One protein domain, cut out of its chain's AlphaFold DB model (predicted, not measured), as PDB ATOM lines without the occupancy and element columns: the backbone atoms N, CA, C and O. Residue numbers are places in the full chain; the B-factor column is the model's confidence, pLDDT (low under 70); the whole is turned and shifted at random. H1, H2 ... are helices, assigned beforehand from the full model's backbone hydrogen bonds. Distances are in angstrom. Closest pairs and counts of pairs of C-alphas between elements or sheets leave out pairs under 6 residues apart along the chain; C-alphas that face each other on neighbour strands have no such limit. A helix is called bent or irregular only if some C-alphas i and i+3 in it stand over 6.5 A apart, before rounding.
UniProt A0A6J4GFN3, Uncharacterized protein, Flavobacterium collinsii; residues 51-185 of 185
ATOM      1  N   MET A  51     184.760 355.158 290.131       84.56
ATOM      2  CA  MET A  51     185.979 354.345 290.218       84.56
ATOM      3  C   MET A  51     186.218 353.775 291.616       84.56
ATOM      4  O   MET A  51     186.613 352.620 291.750       84.56
ATOM      5  N   PHE A  52     185.949 354.554 292.662       85.75
ATOM      6  CA  PHE A  52     186.096 354.087 294.040       85.75
ATOM      7  C   PHE A  52     184.993 353.102 294.420       85.75
ATOM      8  O   PHE A  52     185.272 352.122 295.107       85.75
ATOM      9  N   ILE A  53     183.774 353.314 293.912       86.25
ATOM     10  CA  ILE A  53     182.665 352.362 294.054       86.25
ATOM     11  C   ILE A  53     183.010 351.037 293.366       86.25
ATOM     12  O   ILE A  53     182.844 349.972 293.954       86.25
ATOM     13  N   TYR A  54     183.547 351.094 292.145       86.75
ATOM     14  CA  TYR A  54     183.988 349.913 291.408       86.75
ATOM     15  C   TYR A  54     185.134 349.185 292.121       86.75
ATOM     16  O   TYR A  54     185.103 347.963 292.248       86.75
ATOM     17  N   ALA A  55     186.115 349.920 292.654       85.25
ATOM     18  CA  ALA A  55     187.189 349.338 293.453       85.25
ATOM     19  C   ALA A  55     186.649 348.650 294.720       85.25
ATOM     20  O   ALA A  55     187.047 347.526 295.023       85.25
ATOM     21  N   GLY A  56     185.701 349.278 295.424       85.69
ATOM     22  CA  GLY A  56     185.018 348.676 296.571       85.69
ATOM     23  C   GLY A  56     184.232 347.414 296.200       85.69
ATOM     24  O   GLY A  56     184.241 346.437 296.950       85.69
ATOM     25  N   TYR A  57     183.609 347.398 295.022       87.38
ATOM     26  CA  TYR A  57     182.897 346.234 294.501       87.38
ATOM     27  C   TYR A  57     183.852 345.085 294.166       87.38
ATOM     28  O   TYR A  57     183.644 343.962 294.618       87.38
ATOM     29  N   SER A  58     184.942 345.374 293.451       85.88
ATOM     30  CA  SER A  58     185.966 344.383 293.103       85.88
ATOM     31  C   SER A  58     186.639 343.793 294.347       85.88
ATOM     32  O   SER A  58     186.813 342.578 294.440       85.88
ATOM     33  N   LEU A  59     186.948 344.619 295.354       85.44
ATOM     34  CA  LEU A  59     187.435 344.147 296.656       85.44
ATOM     35  C   LEU A  59     186.424 343.226 297.340       85.44
ATOM     36  O   LEU A  59     186.798 342.179 297.862       85.44
ATOM     37  N   THR A  60     185.141 343.588 297.301       87.00
ATOM     38  CA  THR A  60     184.081 342.756 297.874       87.00
ATOM     39  C   THR A  60     184.019 341.392 297.197       87.00
ATOM     40  O   THR A  60     184.001 340.386 297.894       87.00
ATOM     41  N   GLN A  61     184.028 341.339 295.862       85.06
ATOM     42  CA  GLN A  61     183.971 340.072 295.125       85.06
ATOM     43  C   GLN A  61     185.166 339.164 295.432       85.06
ATOM     44  O   GLN A  61     184.979 337.976 295.674       85.06
ATOM     45  N   ASN A  62     186.374 339.730 295.493       85.50
ATOM     46  CA  ASN A  62     187.585 338.963 295.789       85.50
ATOM     47  C   ASN A  62     187.607 338.387 297.215       85.50
ATOM     48  O   ASN A  62     188.185 337.326 297.429       85.50
ATOM     49  N   ILE A  63     187.012 339.078 298.194       83.25
ATOM     50  CA  ILE A  63     187.038 338.653 299.604       83.25
ATOM     51  C   ILE A  63     185.863 337.727 299.940       83.25
ATOM     52  O   ILE A  63     186.030 336.782 300.707       83.25
ATOM     53  N   LEU A  64     184.667 338.009 299.415       79.19
ATOM     54  CA  LEU A  64     183.444 337.286 299.770       79.19
ATOM     55  C   LEU A  64     183.133 336.100 298.841       79.19
ATOM     56  O   LEU A  64     182.386 335.218 299.253       79.19
ATOM     57  N   GLY A  65     183.690 336.047 297.629       69.38
ATOM     58  CA  GLY A  65     183.329 335.031 296.634       69.38
ATOM     59  C   GLY A  65     181.934 335.248 296.024       69.38
ATOM     60  O   GLY A  65     181.137 336.060 296.500       69.38
ATOM     61  N   GLU A  66     181.640 334.545 294.927       69.25
ATOM     62  CA  GLU A  66     180.430 334.764 294.110       69.25
ATOM     63  C   GLU A  66     179.132 334.233 294.748       69.25
ATOM     64  O   GLU A  66     178.041 334.677 294.387       69.25
ATOM     65  N   ASP A  67     179.231 333.354 295.749       67.38
ATOM     66  CA  ASP A  67     178.097 332.583 296.282       67.38
ATOM     67  C   ASP A  67     177.275 333.304 297.369       67.38
ATOM     68  O   ASP A  67     176.368 332.731 297.978       67.38
ATOM     69  N   ILE A  68     177.576 334.573 297.656       72.00
ATOM     70  CA  ILE A  68     176.934 335.316 298.747       72.00
ATOM     71  C   ILE A  68     175.775 336.178 298.233       72.00
ATOM     72  O   ILE A  68     175.851 336.820 297.189       72.00
ATOM     73  N   ASN A  69     174.692 336.254 299.020       82.44
ATOM     74  CA  ASN A  69     173.527 337.108 298.765       82.44
ATOM     75  C   ASN A  69     173.905 338.500 298.227       82.44
ATOM     76  O   ASN A  69     174.648 339.245 298.872       82.44
ATOM     77  N   LYS A  70     173.275 338.897 297.113       83.12
ATOM     78  CA  LYS A  70     173.485 340.189 296.428       83.12
ATOM     79  C   LYS A  70     173.427 341.398 297.373       83.12
ATOM     80  O   LYS A  70     174.207 342.334 297.231       83.12
ATOM     81  N   PHE A  71     172.551 341.351 298.379       84.12
ATOM     82  CA  PHE A  71     172.431 342.400 299.396       84.12
ATOM     83  C   PHE A  71     173.702 342.569 300.247       84.12
ATOM     84  O   PHE A  71     174.117 343.692 300.528       84.12
ATOM     85  N   LYS A  72     174.362 341.464 300.622       84.31
ATOM     86  CA  LYS A  72     175.627 341.516 301.369       84.31
ATOM     87  C   LYS A  72     176.738 342.104 300.506       84.31
ATOM     88  O   LYS A  72     177.446 342.980 300.985       84.31
ATOM     89  N   ILE A  73     176.841 341.694 299.238       86.31
ATOM     90  CA  ILE A  73     177.838 342.243 298.303       86.31
ATOM     91  C   ILE A  73     177.692 343.766 298.200       86.31
ATOM     92  O   ILE A  73     178.675 344.498 298.288       86.31
ATOM     93  N   TRP A  74     176.460 344.264 298.079       86.81
ATOM     94  CA  TRP A  74     176.217 345.702 297.993       86.81
ATOM     95  C   TRP A  74     176.577 346.439 299.294       86.81
ATOM     96  O   TRP A  74     177.249 347.467 299.254       86.81
ATOM     97  N   SER A  75     176.224 345.871 300.454       88.12
ATOM     98  CA  SER A  75     176.600 346.414 301.770       88.12
ATOM     99  C   SER A  75     178.121 346.518 301.946       88.12
ATOM    100  O   SER A  75     178.645 347.580 302.291       88.12
ATOM    101  N   PHE A  76     178.856 345.446 301.634       86.31
ATOM    102  CA  PHE A  76     180.316 345.444 301.712       86.31
ATOM    103  C   PHE A  76     180.951 346.398 300.695       86.31
ATOM    104  O   PHE A  76     181.900 347.097 301.039       86.31
ATOM    105  N   THR A  77     180.379 346.524 299.495       89.31
ATOM    106  CA  THR A  77     180.835 347.492 298.485       89.31
ATOM    107  C   THR A  77     180.780 348.918 299.024       89.31
ATOM    108  O   THR A  77     181.760 349.659 298.915       89.31
ATOM    109  N   VAL A  78     179.663 349.301 299.651       88.25
ATOM    110  CA  VAL A  78     179.501 350.621 300.279       88.25
ATOM    111  C   VAL A  78     180.515 350.811 301.409       88.25
ATOM    112  O   VAL A  78     181.160 351.859 301.478       88.25
ATOM    113  N   LEU A  79     180.717 349.792 302.248       90.00
ATOM    114  CA  LEU A  79     181.676 349.835 303.352       90.00
ATOM    115  C   LEU A  79     183.122 350.015 302.862       90.00
ATOM    116  O   LEU A  79     183.824 350.899 303.349       90.00
ATOM    117  N   PHE A  80     183.571 349.235 301.877       87.94
ATOM    118  CA  PHE A  80     184.923 349.365 301.324       87.94
ATOM    119  C   PHE A  80     185.123 350.699 300.613       87.94
ATOM    120  O   PHE A  80     186.157 351.340 300.787       87.94
ATOM    121  N   THR A  81     184.117 351.162 299.874       89.88
ATOM    122  CA  THR A  81     184.150 352.486 299.243       89.88
ATOM    123  C   THR A  81     184.302 353.590 300.293       89.88
ATOM    124  O   THR A  81     185.123 354.494 300.139       89.88
ATOM    125  N   TYR A  82     183.561 353.496 301.401       87.56
ATOM    126  CA  TYR A  82     183.685 354.418 302.527       87.56
ATOM    127  C   TYR A  82     185.085 354.380 303.158       87.56
ATOM    128  O   TYR A  82     185.665 355.435 303.412       87.56
ATOM    129  N   LEU A  83     185.669 353.194 303.353       88.69
ATOM    130  CA  LEU A  83     187.039 353.055 303.860       88.69
ATOM    131  C   LEU A  83     188.072 353.701 302.928       88.69
ATOM    132  O   LEU A  83     188.958 354.410 303.403       88.69
ATOM    133  N   ILE A  84     187.933 353.514 301.612       88.12
ATOM    134  CA  ILE A  84     188.797 354.164 300.620       88.12
ATOM    135  C   ILE A  84     188.693 355.689 300.746       88.12
ATOM    136  O   ILE A  84     189.715 356.373 300.810       88.12
ATOM    137  N   PHE A  85     187.476 356.236 300.860       87.38
ATOM    138  CA  PHE A  85     187.304 357.672 301.069       87.38
ATOM    139  C   PHE A  85     187.902 358.153 302.388       87.38
ATOM    140  O   PHE A  85     188.572 359.183 302.390       87.38
ATOM    141  N   CYS A  86     187.739 357.416 303.487       87.56
ATOM    142  CA  CYS A  86     188.402 357.742 304.749       87.56
ATOM    143  C   CYS A  86     189.918 357.881 304.556       87.56
ATOM    144  O   CYS A  86     190.484 358.901 304.934       87.56
ATOM    145  N   ILE A  87     190.572 356.930 303.880       87.75
ATOM    146  CA  ILE A  87     192.019 356.998 303.612       87.75
ATOM    147  C   ILE A  87     192.381 358.245 302.788       87.75
ATOM    148  O   ILE A  87     193.343 358.944 303.112       87.75
ATOM    149  N   ILE A  88     191.600 358.572 301.754       87.94
ATOM    150  CA  ILE A  88     191.836 359.756 300.912       87.94
ATOM    151  C   ILE A  88     191.715 361.052 301.726       87.94
ATOM    152  O   ILE A  88     192.574 361.930 301.627       87.94
ATOM    153  N   TYR A  89     190.671 361.189 302.546       86.94
ATOM    154  CA  TYR A  89     190.458 362.391 303.359       86.94
ATOM    155  C   TYR A  89     191.422 362.482 304.547       86.94
ATOM    156  O   TYR A  89     191.823 363.587 304.915       86.94
ATOM    157  N   PHE A  90     191.861 361.348 305.092       87.44
ATOM    158  CA  PHE A  90     192.963 361.278 306.046       87.44
ATOM    159  C   PHE A  90     194.257 361.827 305.437       87.44
ATOM    160  O   PHE A  90     194.878 362.726 306.008       87.44
ATOM    161  N   LEU A  91     194.628 361.353 304.240       86.38
ATOM    162  CA  LEU A  91     195.783 361.861 303.499       86.38
ATOM    163  C   LEU A  91     195.636 363.358 303.204       86.38
ATOM    164  O   LEU A  91     196.595 364.103 303.385       86.38
ATOM    165  N   LYS A  92     194.436 363.826 302.832       85.81
ATOM    166  CA  LYS A  92     194.153 365.261 302.660       85.81
ATOM    167  C   LYS A  92     194.457 366.058 303.935       85.81
ATOM    168  O   LYS A  92     195.158 367.064 303.859       85.81
ATOM    169  N   GLY A  93     193.984 365.609 305.099       83.06
ATOM    170  CA  GLY A  93     194.281 366.253 306.386       83.06
ATOM    171  C   GLY A  93     195.777 366.283 306.698       83.06
ATOM    172  O   GLY A  93     196.313 367.324 307.080       83.06
ATOM    173  N   PHE A  94     196.461 365.169 306.441       85.81
ATOM    174  CA  PHE A  94     197.903 365.027 306.633       85.81
ATOM    175  C   PHE A  94     198.724 365.965 305.726       85.81
ATOM    176  O   PHE A  94     199.681 366.593 306.177       85.81
ATOM    177  N   ILE A  95     198.327 366.118 304.455       85.56
ATOM    178  CA  ILE A  95     198.942 367.057 303.498       85.56
ATOM    179  C   ILE A  95     198.843 368.492 304.023       85.56
ATOM    180  O   ILE A  95     199.839 369.216 304.015       85.56
ATOM    181  N   ILE A  96     197.660 368.904 304.491       84.94
ATOM    182  CA  ILE A  96     197.414 370.276 304.954       84.94
ATOM    183  C   ILE A  96     198.207 370.583 306.230       84.94
ATOM    184  O   ILE A  96     198.811 371.653 306.321       84.94
ATOM    185  N   GLY A  97     198.266 369.660 307.195       82.62
ATOM    186  CA  GLY A  97     199.048 369.891 308.412       82.62
ATOM    187  C   GLY A  97     200.566 369.804 308.195       82.62
ATOM    188  O   GLY A  97     201.316 370.541 308.827       82.62
ATOM    189  N   LEU A  98     201.054 369.011 307.234       82.12
ATOM    190  CA  LEU A  98     202.468 369.076 306.836       82.12
ATOM    191  C   LEU A  98     202.807 370.374 306.090       82.12
ATOM    192  O   LEU A  98     203.897 370.925 306.277       82.12
ATOM    193  N   HIS A  99     201.885 370.865 305.258       82.00
ATOM    194  CA  HIS A  99     202.041 372.121 304.531       82.00
ATOM    195  C   HIS A  99     202.110 373.321 305.486       82.00
ATOM    196  O   HIS A  99     202.950 374.198 305.290       82.00
ATOM    197  N   SER A 100     201.305 373.346 306.557       80.38
ATOM    198  CA  SER A 100     201.350 374.431 307.553       80.38
ATOM    199  C   SER A 100     202.703 374.533 308.272       80.38
ATOM    200  O   SER A 100     203.122 375.630 308.633       80.38
ATOM    201  N   LYS A 101     203.437 373.419 308.407       79.75
ATOM    202  CA  LYS A 101     204.801 373.366 308.969       79.75
ATOM    203  C   LYS A 101     205.922 373.636 307.957       79.75
ATOM    204  O   LYS A 101     207.094 373.496 308.306       79.75
ATOM    205  N   ASN A 102     205.594 373.975 306.708       73.31
ATOM    206  CA  ASN A 102     206.548 374.276 305.633       73.31
ATOM    207  C   ASN A 102     207.559 373.140 305.331       73.31
ATOM    208  O   ASN A 102     208.641 373.361 304.783       73.31
ATOM    209  N   ARG A 103     207.222 371.890 305.688       74.50
ATOM    210  CA  ARG A 103     208.065 370.714 305.426       74.50
ATOM    211  C   ARG A 103     207.751 370.158 304.044       74.50
ATOM    212  O   ARG A 103     206.630 369.725 303.816       74.50
ATOM    213  N   LYS A 104     208.749 370.046 303.157       77.94
ATOM    214  CA  LYS A 104     208.598 369.513 301.779       77.94
ATOM    215  C   LYS A 104     208.022 368.087 301.686       77.94
ATOM    216  O   LYS A 104     207.557 367.702 300.618       77.94
ATOM    217  N   LEU A 105     207.987 367.330 302.788       79.75
ATOM    218  CA  LEU A 105     207.400 365.985 302.857       79.75
ATOM    219  C   LEU A 105     205.904 365.940 302.499       79.75
ATOM    220  O   LEU A 105     205.424 364.877 302.127       79.75
ATOM    221  N   TRP A 106     205.184 367.070 302.545       79.81
ATOM    222  CA  TRP A 106     203.777 367.158 302.118       79.81
ATOM    223  C   TRP A 106     203.555 366.810 300.634       79.81
ATOM    224  O   TRP A 106     202.470 366.364 300.264       79.81
ATOM    225  N   ILE A 107     204.582 366.977 299.788       82.00
ATOM    226  CA  ILE A 107     204.497 366.733 298.339       82.00
ATOM    227  C   ILE A 107     204.242 365.252 298.051       82.00
ATOM    228  O   ILE A 107     203.499 364.931 297.132       82.00
ATOM    229  N   LEU A 108     204.812 364.343 298.844       84.06
ATOM    230  CA  LEU A 108     204.708 362.902 298.612       84.06
ATOM    231  C   LEU A 108     203.253 362.393 298.727       84.06
ATOM    232  O   LEU A 108     202.738 361.882 297.729       84.06
ATOM    233  N   PRO A 109     202.542 362.569 299.860       84.06
ATOM    234  CA  PRO A 109     201.137 362.177 299.954       84.06
ATOM    235  C   PRO A 109     200.251 362.967 298.980       84.06
ATOM    236  O   PRO A 109     199.284 362.419 298.462       84.06
ATOM    237  N   TRP A 110     200.604 364.217 298.656       85.75
ATOM    238  CA  TRP A 110     199.877 365.017 297.667       85.75
ATOM    239  C   TRP A 110     199.961 364.437 296.251       85.75
ATOM    240  O   TRP A 110     198.929 364.289 295.594       85.75
ATOM    241  N   VAL A 111     201.156 364.045 295.798       86.62
ATOM    242  CA  VAL A 111     201.344 363.380 294.500       86.62
ATOM    243  C   VAL A 111     200.577 362.061 294.467       86.62
ATOM    244  O   VAL A 111     199.869 361.807 293.496       86.62
ATOM    245  N   ILE A 112     200.639 361.257 295.535       87.00
ATOM    246  CA  ILE A 112     199.883 359.997 295.626       87.00
ATOM    247  C   ILE A 112     198.375 360.253 295.494       87.00
ATOM    248  O   ILE A 112     197.711 359.590 294.697       87.00
ATOM    249  N   CYS A 113     197.831 361.239 296.215       85.75
ATOM    250  CA  CYS A 113     196.416 361.594 296.124       85.75
ATOM    251  C   CYS A 113     196.017 362.059 294.721       85.75
ATOM    252  O   CYS A 113     194.975 361.639 294.229       85.75
ATOM    253  N   ILE A 114     196.834 362.875 294.052       86.12
ATOM    254  CA  ILE A 114     196.551 363.325 292.681       86.12
ATOM    255  C   ILE A 114     196.588 362.164 291.697       86.12
ATOM    256  O   ILE A 114     195.714 362.060 290.839       86.12
ATOM    257  N   VAL A 115     197.579 361.283 291.806       86.75
ATOM    258  CA  VAL A 115     197.695 360.137 290.904       86.75
ATOM    259  C   VAL A 115     196.495 359.206 291.077       86.75
ATOM    260  O   VAL A 115     195.824 358.877 290.099       86.75
ATOM    261  N   LEU A 116     196.163 358.843 292.317       83.94
ATOM    262  CA  LEU A 116     195.060 357.924 292.597       83.94
ATOM    263  C   LEU A 116     193.680 358.540 292.341       83.94
ATOM    264  O   LEU A 116     192.812 357.869 291.793       83.94
ATOM    265  N   CYS A 117     193.460 359.800 292.725       84.56
ATOM    266  CA  CYS A 117     192.131 360.413 292.672       84.56
ATOM    267  C   CYS A 117     191.865 361.202 291.396       84.56
ATOM    268  O   CYS A 117     190.708 361.351 291.032       84.56
ATOM    269  N   CYS A 118     192.889 361.730 290.722       84.06
ATOM    270  CA  CYS A 118     192.698 362.572 289.539       84.06
ATOM    271  C   CYS A 118     193.206 361.896 288.266       84.06
ATOM    272  O   CYS A 118     192.478 361.854 287.280       84.06
ATOM    273  N   VAL A 119     194.428 361.350 288.272       84.44
ATOM    274  CA  VAL A 119     195.022 360.743 287.066       84.44
ATOM    275  C   VAL A 119     194.315 359.441 286.707       84.44
ATOM    276  O   VAL A 119     193.938 359.259 285.552       84.44
ATOM    277  N   PHE A 120     194.106 358.553 287.681       83.00
ATOM    278  CA  PHE A 120     193.513 357.244 287.416       83.00
ATOM    279  C   PHE A 120     192.073 357.339 286.878       83.00
ATOM    280  O   PHE A 120     191.815 356.780 285.810       83.00
ATOM    281  N   PRO A 121     191.144 358.108 287.485       82.56
ATOM    282  CA  PRO A 121     189.800 358.240 286.926       82.56
ATOM    283  C   PRO A 121     189.783 358.984 285.586       82.56
ATOM    284  O   PRO A 121     189.061 358.580 284.677       82.56
ATOM    285  N   ALA A 122     190.622 360.013 285.405       85.06
ATOM    286  CA  ALA A 122     190.742 360.699 284.116       85.06
ATOM    287  C   ALA A 122     191.236 359.760 283.003       85.06
ATOM    288  O   ALA A 122     190.802 359.869 281.854       85.06
ATOM    289  N   PHE A 123     192.113 358.807 283.331       84.19
ATOM    290  CA  PHE A 123     192.567 357.788 282.388       84.19
ATOM    291  C   PHE A 123     191.439 356.833 281.982       84.19
ATOM    292  O   PHE A 123     191.348 356.454 280.816       84.19
ATOM    293  N   VAL A 124     190.536 356.493 282.904       82.94
ATOM    294  CA  VAL A 124     189.346 355.702 282.565       82.94
ATOM    295  C   VAL A 124     188.412 356.474 281.644       82.94
ATOM    296  O   VAL A 124     187.979 355.917 280.639       82.94
ATOM    297  N   VAL A 125     188.175 357.768 281.894       81.62
ATOM    298  CA  VAL A 125     187.389 358.608 280.970       81.62
ATOM    299  C   VAL A 125     188.026 358.626 279.580       81.62
ATOM    300  O   VAL A 125     187.329 358.435 278.585       81.62
ATOM    301  N   LYS A 126     189.353 358.769 279.496       84.06
ATOM    302  CA  LYS A 126     190.086 358.666 278.227       84.06
ATOM    303  C   LYS A 126     189.839 357.328 277.529       84.06
ATOM    304  O   LYS A 126     189.584 357.321 276.327       84.06
ATOM    305  N   ALA A 127     189.916 356.213 278.256       81.31
ATOM    306  CA  ALA A 127     189.677 354.881 277.703       81.31
ATOM    307  C   ALA A 127     188.228 354.714 277.212       81.31
ATOM    308  O   ALA A 127     188.015 354.185 276.123       81.31
ATOM    309  N   MET A 128     187.242 355.230 277.954       80.38
ATOM    310  CA  MET A 128     185.837 355.228 277.537       80.38
ATOM    311  C   MET A 128     185.635 356.046 276.258       80.38
ATOM    312  O   MET A 128     185.051 355.540 275.305       80.38
ATOM    313  N   VAL A 129     186.186 357.261 276.187       80.25
ATOM    314  CA  VAL A 129     186.121 358.103 274.980       80.25
ATOM    315  C   VAL A 129     186.794 357.413 273.795       80.25
ATOM    316  O   VAL A 129     186.226 357.377 272.711       80.25
ATOM    317  N   ALA A 130     187.959 356.793 273.997       78.88
ATOM    318  CA  ALA A 130     188.653 356.046 272.951       78.88
ATOM    319  C   ALA A 130     187.890 354.792 272.487       78.88
ATOM    320  O   ALA A 130     188.076 354.367 271.349       78.88
ATOM    321  N   SER A 131     187.047 354.199 273.341       76.06
ATOM    322  CA  SER A 131     186.218 353.034 272.997       76.06
ATOM    323  C   SER A 131     184.994 353.382 272.144       76.06
ATOM    324  O   SER A 131     184.436 352.507 271.489       76.06
ATOM    325  N   MET A 132     184.592 354.659 272.116       78.69
ATOM    326  CA  MET A 132     183.507 355.141 271.253       78.69
ATOM    327  C   MET A 132     183.923 355.235 269.775       78.69
ATOM    328  O   MET A 132     183.059 355.331 268.907       78.69
ATOM    329  N   PHE A 133     185.226 355.182 269.480       75.25
ATOM    330  CA  PHE A 133     185.761 355.184 268.119       75.25
ATOM    331  C   PHE A 133     186.067 353.755 267.656       75.25
ATOM    332  O   PHE A 133     186.533 352.916 268.429       75.25
ATOM    333  N   LYS A 134     185.826 353.461 266.372       68.12
ATOM    334  CA  LYS A 134     186.164 352.153 265.788       68.12
ATOM    335  C   LYS A 134     187.680 351.938 265.834       68.12
ATOM    336  O   LYS A 134     188.445 352.864 265.571       68.12
ATOM    337  N   SER A 135     188.120 350.701 266.081       60.34
ATOM    338  CA  SER A 135     189.545 350.330 266.199       60.34
ATOM    339  C   SER A 135     190.412 350.763 265.004       60.34
ATOM    340  O   SER A 135     191.618 350.937 265.153       60.34
ATOM    341  N   THR A 136     189.809 350.974 263.831       56.19
ATOM    342  CA  THR A 136     190.478 351.420 262.601       56.19
ATOM    343  C   THR A 136     190.807 352.925 262.584       56.19
ATOM    344  O   THR A 136     191.789 353.312 261.962       56.19
ATOM    345  N   GLU A 137     190.052 353.764 263.305       59.06
ATOM    346  CA  GLU A 137     190.243 355.230 263.405       59.06
ATOM    347  C   GLU A 137     190.959 355.654 264.699       59.06
ATOM    348  O   GLU A 137     191.248 356.826 264.926       59.06
ATOM    349  N   GLN A 138     191.313 354.696 265.559       56.62
ATOM    350  CA  GLN A 138     191.937 354.952 266.861       56.62
ATOM    351  C   GLN A 138     193.343 355.585 266.764       56.62
ATOM    352  O   GLN A 138     193.869 356.097 267.753       56.62
ATOM    353  N   LYS A 139     193.950 355.548 265.569       57.84
ATOM    354  CA  LYS A 139     195.231 356.192 265.234       57.84
ATOM    355  C   LYS A 139     195.069 357.558 264.566       57.84
ATOM    356  O   LYS A 139     196.076 358.210 264.300       57.84
ATOM    357  N   ASP A 140     193.840 357.970 264.276       69.25
ATOM    358  CA  ASP A 140     193.583 359.247 263.636       69.25
ATOM    359  C   ASP A 140     193.858 360.396 264.619       69.25
ATOM    360  O   ASP A 140     193.567 360.305 265.819       69.25
ATOM    361  N   ILE A 141     194.447 361.482 264.120       74.25
ATOM    362  CA  ILE A 141     194.924 362.609 264.941       74.25
ATOM    363  C   ILE A 141     193.768 363.230 265.738       74.25
ATOM    364  O   ILE A 141     193.956 363.660 266.877       74.25
ATOM    365  N   LEU A 142     192.556 363.205 265.175       74.00
ATOM    366  CA  LEU A 142     191.327 363.660 265.824       74.00
ATOM    367  C   LEU A 142     190.939 362.798 267.032       74.00
ATOM    368  O   LEU A 142     190.660 363.344 268.098       74.00
ATOM    369  N   CYS A 143     190.980 361.468 266.914       72.44
ATOM    370  CA  CYS A 143     190.699 360.560 268.032       72.44
ATOM    371  C   CYS A 143     191.747 360.717 269.146       72.44
ATOM    372  O   CYS A 143     191.429 360.739 270.343       72.44
ATOM    373  N   LEU A 144     193.016 360.877 268.764       76.31
ATOM    374  CA  LEU A 144     194.100 361.080 269.717       76.31
ATOM    375  C   LEU A 144     193.938 362.420 270.454       76.31
ATOM    376  O   LEU A 144     193.966 362.448 271.683       76.31
ATOM    377  N   GLY A 145     193.680 363.509 269.726       81.25
ATOM    378  CA  GLY A 145     193.443 364.830 270.306       81.25
ATOM    379  C   GLY A 145     192.224 364.864 271.230       81.25
ATOM    380  O   GLY A 145     192.310 365.389 272.338       81.25
ATOM    381  N   LEU A 146     191.109 364.253 270.824       82.75
ATOM    382  CA  LEU A 146     189.856 364.282 271.582       82.75
ATOM    383  C   LEU A 146     189.928 363.421 272.853       82.75
ATOM    384  O   LEU A 146     189.461 363.844 273.911       82.75
ATOM    385  N   SER A 147     190.592 362.262 272.797       82.38
ATOM    386  CA  SER A 147     190.810 361.412 273.977       82.38
ATOM    387  C   SER A 147     191.758 362.054 275.002       82.38
ATOM    388  O   SER A 147     191.479 362.036 276.203       82.38
ATOM    389  N   TRP A 148     192.855 362.675 274.556       84.12
ATOM    390  CA  TRP A 148     193.756 363.423 275.441       84.12
ATOM    391  C   TRP A 148     193.120 364.715 275.964       84.12
ATOM    392  O   TRP A 148     193.318 365.060 277.128       84.12
ATOM    393  N   GLY A 149     192.302 365.391 275.157       85.38
ATOM    394  CA  GLY A 149     191.495 366.526 275.602       85.38
ATOM    395  C   GLY A 149     190.538 366.129 276.727       85.38
ATOM    396  O   GLY A 149     190.528 366.766 277.780       85.38
ATOM    397  N   ALA A 150     189.813 365.019 276.560       83.19
ATOM    398  CA  ALA A 150     188.931 364.476 277.592       83.19
ATOM    399  C   ALA A 150     189.688 364.120 278.882       83.19
ATOM    400  O   ALA A 150     189.198 364.406 279.975       83.19
ATOM    401  N   PHE A 151     190.902 363.568 278.770       87.25
ATOM    402  CA  PHE A 151     191.771 363.315 279.922       87.25
ATOM    403  C   PHE A 151     192.079 364.601 280.696       87.25
ATOM    404  O   PHE A 151     191.874 364.655 281.906       87.25
ATOM    405  N   VAL A 152     192.546 365.647 280.007       87.25
ATOM    406  CA  VAL A 152     192.938 366.913 280.645       87.25
ATOM    407  C   VAL A 152     191.732 367.593 281.295       87.25
ATOM    408  O   VAL A 152     191.809 368.003 282.454       87.25
ATOM    409  N   ILE A 153     190.599 367.655 280.590       86.00
ATOM    410  CA  ILE A 153     189.359 368.239 281.115       86.00
ATOM    411  C   ILE A 153     188.888 367.464 282.349       86.00
ATOM    412  O   ILE A 153     188.606 368.071 283.382       86.00
ATOM    413  N   SER A 154     188.860 366.130 282.281       83.00
ATOM    414  CA  SER A 154     188.470 365.285 283.413       83.00
ATOM    415  C   SER A 154     189.428 365.438 284.595       83.00
ATOM    416  O   SER A 154     188.981 365.497 285.739       83.00
ATOM    417  N   PHE A 155     190.734 365.528 284.346       86.56
ATOM    418  CA  PHE A 155     191.740 365.713 285.387       86.56
ATOM    419  C   PHE A 155     191.515 367.021 286.151       86.56
ATOM    420  O   PHE A 155     191.411 367.005 287.379       86.56
ATOM    421  N   PHE A 156     191.385 368.144 285.437       85.19
ATOM    422  CA  PHE A 156     191.133 369.442 286.063       85.19
ATOM    423  C   PHE A 156     189.780 369.486 286.769       85.19
ATOM    424  O   PHE A 156     189.682 370.032 287.869       85.19
ATOM    425  N   TYR A 157     188.754 368.875 286.175       84.12
ATOM    426  CA  TYR A 157     187.428 368.783 286.772       84.12
ATOM    427  C   TYR A 157     187.464 368.061 288.127       84.12
ATOM    428  O   TYR A 157     187.002 368.603 289.131       84.12
ATOM    429  N   ILE A 158     188.074 366.873 288.184       83.25
ATOM    430  CA  ILE A 158     188.166 366.088 289.420       83.25
ATOM    431  C   ILE A 158     189.073 366.785 290.439       83.25
ATOM    432  O   ILE A 158     188.727 366.868 291.619       83.25
ATOM    433  N   TYR A 159     190.198 367.354 290.002       85.06
ATOM    434  CA  TYR A 159     191.082 368.125 290.877       85.06
ATOM    435  C   TYR A 159     190.348 369.299 291.547       85.06
ATOM    436  O   TYR A 159     190.526 369.545 292.743       85.06
ATOM    437  N   ASN A 160     189.475 369.985 290.802       82.38
ATOM    438  CA  ASN A 160     188.672 371.087 291.322       82.38
ATOM    439  C   ASN A 160     187.574 370.637 292.301       82.38
ATOM    440  O   ASN A 160     187.196 371.413 293.170       82.38
ATOM    441  N   ILE A 161     187.079 369.397 292.213       80.50
ATOM    442  CA  ILE A 161     186.152 368.844 293.217       80.50
ATOM    443  C   ILE A 161     186.886 368.570 294.530       80.50
ATOM    444  O   ILE A 161     186.414 368.945 295.601       80.50
ATOM    445  N   TYR A 162     188.043 367.907 294.460       74.62
ATOM    446  CA  TYR A 162     188.747 367.464 295.663       74.62
ATOM    447  C   TYR A 162     189.452 368.600 296.408       74.62
ATOM    448  O   TYR A 162     189.607 368.510 297.630       74.62
ATOM    449  N   GLN A 163     189.891 369.643 295.687       77.81
ATOM    450  CA  GLN A 163     190.605 370.811 296.216       77.81
ATOM    451  C   GLN A 163     191.576 370.439 297.347       77.81
ATOM    452  O   GLN A 163     191.421 370.852 298.494       77.81
ATOM    453  N   PHE A 164     192.586 369.618 297.052       73.19
ATOM    454  CA  PHE A 164     193.476 369.043 298.075       73.19
ATOM    455  C   PHE A 164     194.214 370.072 298.949       73.19
ATOM    456  O   PHE A 164     194.747 369.712 299.993       73.19
ATOM    457  N   LYS A 165     194.246 371.344 298.533       67.69
ATOM    458  CA  LYS A 165     194.866 372.449 299.271       67.69
ATOM    459  C   LYS A 165     193.898 373.217 300.180       67.69
ATOM    460  O   LYS A 165     194.369 373.990 301.007       67.69
ATOM    461  N   THR A 166     192.582 373.049 300.034       74.44
ATOM    462  CA  THR A 166     191.593 373.752 300.865       74.44
ATOM    463  C   THR A 166     191.105 372.850 302.004       74.44
ATOM    464  O   THR A 166     190.931 371.642 301.804       74.44
ATOM    465  N   PRO A 167     190.867 373.400 303.210       70.25
ATOM    466  CA  PRO A 167     190.413 372.645 304.379       70.25
ATOM    467  C   PRO A 167     188.905 372.348 304.307       70.25
ATOM    468  O   PRO A 167     188.142 372.660 305.215       70.25
ATOM    469  N   THR A 168     188.454 371.776 303.194       70.00
ATOM    470  CA  THR A 168     187.059 371.400 302.956       70.00
ATOM    471  C   THR A 168     186.921 369.881 303.051       70.00
ATOM    472  O   THR A 168     187.580 369.133 302.323       70.00
ATOM    473  N   ALA A 169     186.082 369.401 303.968       71.38
ATOM    474  CA  ALA A 169     185.777 367.980 304.113       71.38
ATOM    475  C   ALA A 169     184.270 367.785 304.358       71.38
ATOM    476  O   ALA A 169     183.682 368.553 305.121       71.38
ATOM    477  N   PRO A 170     183.632 366.771 303.743       75.12
ATOM    478  CA  PRO A 170     182.247 366.421 304.041       75.12
ATOM    479  C   PRO A 170     182.112 365.986 305.503       75.12
ATOM    480  O   PRO A 170     182.981 365.277 306.010       75.12
ATOM    481  N   GLY A 171     181.002 366.331 306.165       75.56
ATOM    482  CA  GLY A 171     180.805 366.050 307.596       75.56
ATOM    483  C   GLY A 171     181.006 364.578 307.989       75.56
ATOM    484  O   GLY A 171     181.618 364.294 309.012       75.56
ATOM    485  N   ILE A 172     180.597 363.641 307.127       78.56
ATOM    486  CA  ILE A 172     180.724 362.188 307.354       78.56
ATOM    487  C   ILE A 172     182.202 361.745 307.409       78.56
ATOM    488  O   ILE A 172     182.552 360.812 308.123       78.56
ATOM    489  N   LEU A 173     183.089 362.433 306.687       82.62
ATOM    490  CA  LEU A 173     184.515 362.098 306.566       82.62
ATOM    491  C   LEU A 173     185.412 363.049 307.372       82.62
ATOM    492  O   LEU A 173     186.633 362.877 307.409       82.62
ATOM    493  N   TYR A 174     184.814 364.031 308.053       83.94
ATOM    494  CA  TYR A 174     185.533 365.047 308.814       83.94
ATOM    495  C   TYR A 174     186.383 364.441 309.933       83.94
ATOM    496  O   TYR A 174     187.498 364.899 310.166       83.94
ATOM    497  N   TRP A 175     185.902 363.383 310.594       87.94
ATOM    498  CA  TRP A 175     186.654 362.712 311.659       87.94
ATOM    499  C   TRP A 175     188.002 362.171 311.154       87.94
ATOM    500  O   TRP A 175     189.029 362.357 311.805       87.94
ATOM    501  N   SER A 176     188.010 361.569 309.962       87.50
ATOM    502  CA  SER A 176     189.204 361.002 309.339       87.50
ATOM    503  C   SER A 176     190.165 362.099 308.875       87.50
ATOM    504  O   SER A 176     191.367 362.033 309.133       87.50
ATOM    505  N   TYR A 177     189.621 363.173 308.297       85.75
ATOM    506  CA  TYR A 177     190.375 364.386 307.979       85.75
ATOM    507  C   TYR A 177     191.039 365.005 309.222       85.75
ATOM    508  O   TYR A 177     192.237 365.292 309.212       85.75
ATOM    509  N   ALA A 178     190.285 365.174 310.310       84.19
ATOM    510  CA  ALA A 178     190.776 365.748 311.557       84.19
ATOM    511  C   ALA A 178     191.854 364.869 312.204       84.19
ATOM    512  O   ALA A 178     192.824 365.398 312.748       84.19
ATOM    513  N   LEU A 179     191.719 363.542 312.112       86.56
ATOM    514  CA  LEU A 179     192.739 362.591 312.554       86.56
ATOM    515  C   LEU A 179     194.052 362.796 311.778       86.56
ATOM    516  O   LEU A 179     195.105 362.947 312.392       86.56
ATOM    517  N   GLY A 180     193.979 362.868 310.444       82.19
ATOM    518  CA  GLY A 180     195.145 363.101 309.585       82.19
ATOM    519  C   GLY A 180     195.823 364.438 309.868       82.19
ATOM    520  O   GLY A 180     197.042 364.496 310.017       82.19
ATOM    521  N   PHE A 181     195.026 365.494 310.036       84.50
ATOM    522  CA  PHE A 181     195.520 366.825 310.379       84.50
ATOM    523  C   PHE A 181     196.221 366.852 311.745       84.50
ATOM    524  O   PHE A 181     197.333 367.368 311.847       84.50
ATOM    525  N   ARG A 182     195.625 366.242 312.782       85.50
ATOM    526  CA  ARG A 182     196.201 366.176 314.137       85.50
ATOM    527  C   ARG A 182     197.536 365.438 314.187       85.50
ATOM    528  O   ARG A 182     198.424 365.882 314.899       85.50
ATOM    529  N   ILE A 183     197.685 364.342 313.442       85.44
ATOM    530  CA  ILE A 183     198.938 363.565 313.405       85.44
ATOM    531  C   ILE A 183     200.073 364.356 312.738       85.44
ATOM    532  O   ILE A 183     201.237 364.185 313.089       85.44
ATOM    533  N   SER A 184     199.746 365.214 311.770       78.00
ATOM    534  CA  SER A 184     200.731 366.071 311.094       78.00
ATOM    535  C   SER A 184     201.073 367.373 311.839       78.00
ATOM    536  O   SER A 184     202.068 368.022 311.493       78.00
ATOM    537  N   LEU A 185     200.258 367.754 312.832       71.44
ATOM    538  CA  LEU A 185     200.430 368.948 313.672       71.44
ATOM    539  C   LEU A 185     201.566 368.791 314.681       71.44
ATOM    540  O   LEU A 185     202.040 369.838 315.167       71.44
TER     541      LEU A 185
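Overview. This is residues 51 to 185 of the 185 residues of an uncharacterized protein of Flavobacterium collinsii (UniProt A0A6J4GFN3). Two long helices, H2 and H3, meet near a tight turn as a V, and each arm of the V has company: H1 packs on residues 73 to 85 of H2, toward its first end, H5 packs on residues 85 to 98 of H2, nearer the corner, and H4 folds back along H3 from the far tip of the other arm. The V is loosely filled: H4 is apart from H1, H2 and H5, and residues 66 to 71, around the turn from H1 into H2, stick out free at the tip of the H2 arm. The printed part has 135 residues with five named helices, H1 to H5 in that order along the chain, and no named strand, and its class is all helix. The whole is loose, with a radius of gyration of the C-alphas of 18.2 A, and flat, spanning 55 by 45 by 22 A.

Along the chain. Find C-alpha 51 at (185.979, 354.345, 290.218), the first printed residue; from there H1 runs through residues 51 to 64. H2, residues 70 to 100, is the longest helix, 45.5 A from first to last C-alpha; look for its end at C-alpha 100, at (201.350, 374.431, 307.553). H3 follows as residues 104 to 131, 40.0 A long, with a kink of 29 degrees near residue 113; it is neither bent nor irregular, but only just, as the C-alphas of Cys 117 and Phe 120 are 6.3 A apart. H4, residues 141 to 162, covers 31.7 A. H5, residues 171 to 184, is 20.2 A long and irregular: the C-alphas of Ile 172 and Trp 175 are 7.3 A apart. It ends at C-alpha 184, at (200.731, 366.071, 311.094).

Arrangement. Begin at H2, the hub, which touches three helices. With residues 73 to 85 alone it touches H1; look at the closest C-alphas, those of Tyr 57 and Thr 77, 4.7 A apart, where the two run opposite ways at a steep tilt of 53 degrees. With residues 85 to 98 alone it touches H5, the same way at a steep tilt of 41 degrees, and the closest C-alphas, of Gly 93 and Phe 181, are 4.2 A apart. H2 and H3 are a helical hairpin at a steep tilt of 43 degrees, opposite ways; residues 88 to 99 of H2 alone touch residues 104 to 113 of H3 alone, closest at the C-alphas of Ile 95 and Trp 106, 5.0 A apart. Walk outward along H3 to a second helical hairpin, H3 and H4, which touch and run opposite ways at a steep tilt of 43 degrees, with the C-alphas of Ala 122 and Phe 151 closest at 5.0 A. The helix packing is mostly crossed. H1 and H3 are close but not clearly touching, about perpendicular at 89 degrees, and their closest C-alphas are those of Met 51 and Pro 121, 6.4 A apart. H3 and H5 are apart. In H1, H2 and H4 every O i to N i+4 pair is within hydrogen-bond range; in H3 it is 20 of 24 and in H5 8 of 10.

Size, cuts and confidence. The two C-alphas farthest apart, those of Thr 136 and Leu 185, the chain's last residue, are 54.9 A apart. The printed part has no cut. The links H1 to H2 and H2 to H3 are tight, H3 to H4 and H4 to H5 are short, and no link is long. The mean pLDDT of the printed part is 81.3; look for values under 70 at residues 65 to 67, 134 to 140 and 165 of this predicted model.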